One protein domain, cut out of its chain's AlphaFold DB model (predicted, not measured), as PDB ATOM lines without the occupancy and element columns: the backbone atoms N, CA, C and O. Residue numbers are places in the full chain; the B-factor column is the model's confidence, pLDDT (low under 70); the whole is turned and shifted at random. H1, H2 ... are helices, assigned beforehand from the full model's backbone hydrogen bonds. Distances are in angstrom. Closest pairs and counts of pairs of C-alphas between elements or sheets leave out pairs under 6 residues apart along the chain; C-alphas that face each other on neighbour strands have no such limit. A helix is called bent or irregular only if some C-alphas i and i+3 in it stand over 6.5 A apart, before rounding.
ATOM      1  N   HIS A   2     -37.291  33.844  12.009       85.94
ATOM      2  CA  HIS A   2     -36.697  32.699  12.722       85.94
ATOM      3  C   HIS A   2     -37.631  31.494  12.885       85.94
ATOM      4  O   HIS A   2     -37.238  30.389  12.548       85.94
ATOM      5  N   ILE A   3     -38.871  31.691  13.342       92.38
ATOM      6  CA  ILE A   3     -39.795  30.566  13.584       92.38
ATOM      7  C   ILE A   3     -40.061  29.791  12.291       92.38
ATOM      8  O   ILE A   3     -39.945  28.572  12.265       92.38
ATOM      9  N   LEU A   4     -40.369  30.500  11.201       93.50
ATOM     10  CA  LEU A   4     -40.635  29.855   9.920       93.50
ATOM     11  C   LEU A   4     -39.385  29.170   9.347       93.50
ATOM     12  O   LEU A   4     -39.497  28.068   8.824       93.50
ATOM     13  N   HIS A   5     -38.200  29.767   9.513       93.81
ATOM     14  CA  HIS A   5     -36.928  29.133   9.156       93.81
ATOM     15  C   HIS A   5     -36.757  27.773   9.855       93.81
ATOM     16  O   HIS A   5     -36.480  26.776   9.191       93.81
ATOM     17  N   GLU A   6     -37.023  27.695  11.161       94.69
ATOM     18  CA  GLU A   6     -36.972  26.426  11.905       94.69
ATOM     19  C   GLU A   6     -38.060  25.431  11.481       94.69
ATOM     20  O   GLU A   6     -37.808  24.229  11.411       94.69
ATOM     21  N   ILE A   7     -39.257  25.910  11.135       95.44
ATOM     22  CA  ILE A   7     -40.333  25.051  10.615       95.44
ATOM     23  C   ILE A   7     -39.947  24.437   9.265       95.44
ATOM     24  O   ILE A   7     -40.301  23.290   9.008       95.44
ATOM     25  N   VAL A   8     -39.227  25.163   8.406       95.69
ATOM     26  CA  VAL A   8     -38.855  24.712   7.054       95.69
ATOM     27  C   VAL A   8     -37.739  23.657   7.072       95.69
ATOM     28  O   VAL A   8     -37.716  22.788   6.197       95.69
ATOM     29  N   HIS A   9     -36.858  23.660   8.076       94.44
ATOM     30  CA  HIS A   9     -35.770  22.676   8.233       94.44
ATOM     31  C   HIS A   9     -36.192  21.205   8.045       94.44
ATOM     32  O   HIS A   9     -35.624  20.541   7.173       94.44
ATOM     33  N   PRO A  10     -37.189  20.660   8.773       94.00
ATOM     34  CA  PRO A  10     -37.609  19.267   8.602       94.00
ATOM     35  C   PRO A  10     -38.182  18.959   7.210       94.00
ATOM     36  O   PRO A  10     -38.100  17.814   6.760       94.00
ATOM     37  N   PHE A  11     -38.746  19.945   6.503       93.75
ATOM     38  CA  PHE A  11     -39.200  19.750   5.121       93.75
ATOM     39  C   PHE A  11     -38.016  19.687   4.158       93.75
ATOM     40  O   PHE A  11     -37.951  18.773   3.338       93.75
ATOM     41  N   ALA A  12     -37.053  20.603   4.300       92.44
ATOM     42  CA  ALA A  12     -35.828  20.615   3.506       92.44
ATOM     43  C   ALA A  12     -34.999  19.325   3.703       92.44
ATOM     44  O   ALA A  12     -34.485  18.756   2.735       92.44
ATOM     45  N   ASP A  13     -34.951  18.796   4.928       89.06
ATOM     46  CA  ASP A  13     -34.305  17.515   5.225       89.06
ATOM     47  C   ASP A  13     -34.999  16.324   4.535       89.06
ATOM     48  O   ASP A  13     -34.324  15.433   3.998       89.06
ATOM     49  N   LYS A  14     -36.338  16.313   4.494       90.75
ATOM     50  CA  LYS A  14     -37.128  15.259   3.830       90.75
ATOM     51  C   LYS A  14     -36.947  15.233   2.314       90.75
ATOM     52  O   LYS A  14     -36.981  14.152   1.733       90.75
ATOM     53  N   ILE A  15     -36.721  16.384   1.681       89.06
ATOM     54  CA  ILE A  15     -36.472  16.480   0.230       89.06
ATOM     55  C   ILE A  15     -34.996  16.256  -0.149       89.06
ATOM     56  O   ILE A  15     -34.640  16.358  -1.319       89.06
ATOM     57  N   GLY A  16     -34.136  15.920   0.820       86.50
ATOM     58  CA  GLY A  16     -32.763  15.470   0.574       86.50
ATOM     59  C   GLY A  16     -31.664  16.484   0.900       86.50
ATOM     60  O   GLY A  16     -30.486  16.141   0.776       86.50
ATOM     61  N   PHE A  17     -31.994  17.692   1.371       87.06
ATOM     62  CA  PHE A  17     -30.982  18.626   1.873       87.06
ATOM     63  C   PHE A  17     -30.576  18.224   3.286       87.06
ATOM     64  O   PHE A  17     -31.198  18.606   4.268       87.06
ATOM     65  N   LYS A  18     -29.528  17.409   3.402       84.00
ATOM     66  CA  LYS A  18     -29.035  16.955   4.704       84.00
ATOM     67  C   LYS A  18     -28.104  17.985   5.353       84.00
ATOM     68  O   LYS A  18     -27.340  18.645   4.641       84.00
ATOM     69  N   PRO A  19     -28.089  18.095   6.694       78.81
ATOM     70  CA  PRO A  19     -27.065  18.857   7.397       78.81
ATOM     71  C   PRO A  19     -25.674  18.304   7.061       78.81
ATOM     72  O   PRO A  19     -25.387  17.127   7.286       78.81
ATOM     73  N   ILE A  20     -24.788  19.155   6.542       77.81
ATOM     74  CA  ILE A  20     -23.389  18.791   6.294       77.81
ATOM     75  C   ILE A  20     -22.548  19.370   7.425       77.81
ATOM     76  O   ILE A  20     -22.385  20.583   7.543       77.81
ATOM     77  N   TYR A  21     -21.976  18.501   8.253       70.81
ATOM     78  CA  TYR A  21     -21.051  18.939   9.291       70.81
ATOM     79  C   TYR A  21     -19.744  19.438   8.668       70.81
ATOM     80  O   TYR A  21     -19.109  18.717   7.900       70.81
ATOM     81  N   ASN A  22     -19.274  20.618   9.079       67.50
ATOM     82  CA  ASN A  22     -18.030  21.223   8.578       67.50
ATOM     83  C   ASN A  22     -16.800  20.304   8.679       67.50
ATOM     84  O   ASN A  22     -15.903  20.393   7.845       67.50
ATOM     85  N   ARG A  23     -16.773  19.382   9.654       68.75
ATOM     86  CA  ARG A  23     -15.715  18.361   9.794       68.75
ATOM     87  C   ARG A  23     -15.586  17.433   8.580       68.75
ATOM     88  O   ARG A  23     -14.524  16.869   8.364       68.75
ATOM     89  N   ALA A  24     -16.657  17.266   7.805       68.31
ATOM     90  CA  ALA A  24     -16.685  16.410   6.623       68.31
ATOM     91  C   ALA A  24     -16.117  17.101   5.368       68.31
ATOM     92  O   ALA A  24     -15.955  16.457   4.334       68.31
ATOM     93  N   LEU A  25     -15.806  18.402   5.432       73.75
ATOM     94  CA  LEU A  25     -15.384  19.194   4.278       73.75
ATOM     95  C   LEU A  25     -13.906  19.558   4.387       73.75
ATOM     96  O   LEU A  25     -13.535  20.414   5.186       73.75
ATOM     97  N   LYS A  26     -13.073  18.983   3.508       69.69
ATOM     98  CA  LYS A  26     -11.631  19.296   3.423       69.69
ATOM     99  C   LYS A  26     -11.342  20.799   3.309       69.69
ATOM    100  O   LYS A  26     -10.401  21.280   3.925       69.69
ATOM    101  N   ASN A  27     -12.187  21.537   2.582       76.25
ATOM    102  CA  ASN A  27     -11.983  22.963   2.295       76.25
ATOM    103  C   ASN A  27     -12.986  23.877   3.029       76.25
ATOM    104  O   ASN A  27     -13.030  25.074   2.758       76.25
ATOM    105  N   LYS A  28     -13.821  23.328   3.932       70.31
ATOM    106  CA  LYS A  28     -14.893  24.040   4.666       70.31
ATOM    107  C   LYS A  28     -15.884  24.839   3.795       70.31
ATOM    108  O   LYS A  28     -16.637  25.651   4.317       70.31
ATOM    109  N   THR A  29     -15.902  24.624   2.480       76.94
ATOM    110  CA  THR A  29     -16.802  25.319   1.554       76.94
ATOM    111  C   THR A  29     -17.955  24.402   1.165       76.94
ATOM    112  O   THR A  29     -17.732  23.279   0.712       76.94
ATOM    113  N   ILE A  30     -19.186  24.889   1.313       77.44
ATOM    114  CA  ILE A  30     -20.402  24.245   0.807       77.44
ATOM    115  C   ILE A  30     -20.976  25.172  -0.253       77.44
ATOM    116  O   ILE A  30     -21.156  26.361  -0.003       77.44
ATOM    117  N   LEU A  31     -21.258  24.638  -1.439       80.88
ATOM    118  CA  LEU A  31     -21.954  25.405  -2.467       80.88
ATOM    119  C   LEU A  31     -23.385  25.712  -1.990       80.88
ATOM    120  O   LEU A  31     -23.996  24.829  -1.390       80.88
ATOM    121  N   PRO A  32     -23.948  26.903  -2.259       78.81
ATOM    122  CA  PRO A  32     -25.260  27.304  -1.736       78.81
ATOM    123  C   PRO A  32     -26.370  26.265  -1.957       78.81
ATOM    124  O   PRO A  32     -27.064  25.887  -1.022       78.81
ATOM    125  N   TYR A  33     -26.445  25.681  -3.153       78.12
ATOM    126  CA  TYR A  33     -27.423  24.645  -3.510       78.12
ATOM    127  C   TYR A  33     -27.185  23.273  -2.849       78.12
ATOM    128  O   TYR A  33     -27.959  22.348  -3.049       78.12
ATOM    129  N   ARG A  34     -26.096  23.100  -2.094       79.69
ATOM    130  CA  ARG A  34     -25.817  21.913  -1.264       79.69
ATOM    131  C   ARG A  34     -25.949  22.213   0.229       79.69
ATOM    132  O   ARG A  34     -25.745  21.323   1.048       79.69
ATOM    133  N   SER A  35     -26.234  23.463   0.589       85.88
ATOM    134  CA  SER A  35     -26.360  23.905   1.971       85.88
ATOM    135  C   SER A  35     -27.824  23.860   2.393       85.88
ATOM    136  O   SER A  35     -28.643  24.606   1.861       85.88
ATOM    137  N   LEU A  36     -28.133  23.014   3.383       89.56
ATOM    138  CA  LEU A  36     -29.452  22.981   4.022       89.56
ATOM    139  C   LEU A  36     -29.862  24.381   4.504       89.56
ATOM    140  O   LEU A  36     -30.926  24.867   4.149       89.56
ATOM    141  N   GLU A  37     -28.968  25.069   5.216       89.75
ATOM    142  CA  GLU A  37     -29.191  26.430   5.714       89.75
ATOM    143  C   GLU A  37     -29.561  27.430   4.620       89.75
ATOM    144  O   GLU A  37     -30.448  28.267   4.795       89.75
ATOM    145  N   TRP A  38     -28.866  27.363   3.484       89.94
ATOM    146  CA  TRP A  38     -29.145  28.261   2.374       89.94
ATOM    147  C   TRP A  38     -30.520  27.972   1.770       89.94
ATOM    148  O   TRP A  38     -31.312  28.894   1.601       89.94
ATOM    149  N   ILE A  39     -30.838  26.700   1.516       91.81
ATOM    150  CA  ILE A  39     -32.129  26.296   0.942       91.81
ATOM    151  C   ILE A  39     -33.291  26.651   1.868       91.81
ATOM    152  O   ILE A  39     -34.285  27.209   1.407       91.81
ATOM    153  N   VAL A  40     -33.158  26.396   3.170       93.94
ATOM    154  CA  VAL A  40     -34.180  26.743   4.164       93.94
ATOM    155  C   VAL A  40     -34.437  28.246   4.160       93.94
ATOM    156  O   VAL A  40     -35.594  28.662   4.159       93.94
ATOM    157  N   LYS A  41     -33.390  29.080   4.102       91.94
ATOM    158  CA  LYS A  41     -33.541  30.542   3.995       91.94
ATOM    159  C   LYS A  41     -34.255  30.959   2.715       91.94
ATOM    160  O   LYS A  41     -35.136  31.810   2.792       91.94
ATOM    161  N   SER A  42     -33.913  30.355   1.580       91.00
ATOM    162  CA  SER A  42     -34.549  30.652   0.294       91.00
ATOM    163  C   SER A  42     -36.038  30.297   0.304       91.00
ATOM    164  O   SER A  42     -36.864  31.147  -0.004       91.00
ATOM    165  N   ILE A  43     -36.397  29.092   0.761       93.00
ATOM    166  CA  ILE A  43     -37.800  28.657   0.874       93.00
ATOM    167  C   ILE A  43     -38.569  29.531   1.874       93.00
ATOM    168  O   ILE A  43     -39.697  29.931   1.611       93.00
ATOM    169  N   THR A  44     -37.957  29.860   3.014       94.75
ATOM    170  CA  THR A  44     -38.573  30.753   4.011       94.75
ATOM    171  C   THR A  44     -38.859  32.127   3.412       94.75
ATOM    172  O   THR A  44     -39.922  32.686   3.661       94.75
ATOM    173  N   GLY A  45     -37.925  32.665   2.622       93.50
ATOM    174  CA  GLY A  45     -38.114  33.920   1.901       93.50
ATOM    175  C   GLY A  45     -39.314  33.858   0.963       93.50
ATOM    176  O   GLY A  45     -40.151  34.748   1.021       93.50
ATOM    177  N   GLU A  46     -39.436  32.778   0.195       94.19
ATOM    178  CA  GLU A  46     -40.535  32.583  -0.755       94.19
ATOM    179  C   GLU A  46     -41.899  32.436  -0.072       94.19
ATOM    180  O   GLU A  46     -42.892  32.979  -0.536       94.19
ATOM    181  N   ILE A  47     -41.962  31.755   1.075       94.69
ATOM    182  CA  ILE A  47     -43.212  31.631   1.839       94.69
ATOM    183  C   ILE A  47     -43.619  32.980   2.451       94.69
ATOM    184  O   ILE A  47     -44.804  33.289   2.524       94.69
ATOM    185  N   MET A  48     -42.656  33.772   2.936       94.31
ATOM    186  CA  MET A  48     -42.953  35.066   3.569       94.31
ATOM    187  C   MET A  48     -43.181  36.197   2.573       94.31
ATOM    188  O   MET A  48     -43.834  37.170   2.927       94.31
ATOM    189  N   MET A  49     -42.586  36.109   1.388       95.56
ATOM    190  CA  MET A  49     -42.604  37.124   0.338       95.56
ATOM    191  C   MET A  49     -42.617  36.409  -1.024       95.56
ATOM    192  O   MET A  49     -41.561  36.315  -1.656       95.56
TER     193      MET A  49
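Overview. This is residues 2 to 49 of the 79 residues of an uncharacterized protein of Clostridium sp. CAG:349 (UniProt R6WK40). Two helices, H1 and H2, pack on each other at a steep angle, and from this pair a long loop, residues 15 to 35, goes out and folds back. The tip of that loop, residues 23 to 29, sticks out and makes one end of the long axis. The printed part has 48 residues with two named helices, H1 then H2, and no named strand; its class is all helix. It is only just compact, close to loose, with a radius of gyration of the C-alphas of 11.3 A, and its spans are 35 by 18 by 17 A.

Arrangement. Start at the first printed residue with H1, residues 2 to 14, and go on to H2, residues 36 to 48. Look at His 5 and Thr 44: their C-alphas, 5.6 A apart, are the closest of the two helices, which touch. The lines of H1 and H2 stand at a steep tilt of 59 degrees and run opposite ways. In H2 every O i to N i+4 pair is within hydrogen-bond range; in H1 it is 7 of 9.

Along the chain. Find C-alpha 2 at (-36.697, 32.699, 12.722); from there H1 runs 19.6 A to C-alpha 14 at (-37.128, 15.259, 3.830). H1 is irregular, but only just: C-alphas 7 and 10 are 6.7 A apart. H2 begins at C-alpha 36 and runs 18.1 A to C-alpha 48 at (-42.953, 35.066, 3.569).

Size, cuts and confidence. The two C-alphas farthest apart, those of Lys 26 and Met 49, are 35.9 A from each other. The link from H1 to H2 is long, with 21 residues, and its residues 23 to 29 stand free. The printed part has no cut. Mean pLDDT of the printed part is 86.0; look for values under 70 at residues 22 to 24 and residue 26 of this predicted model.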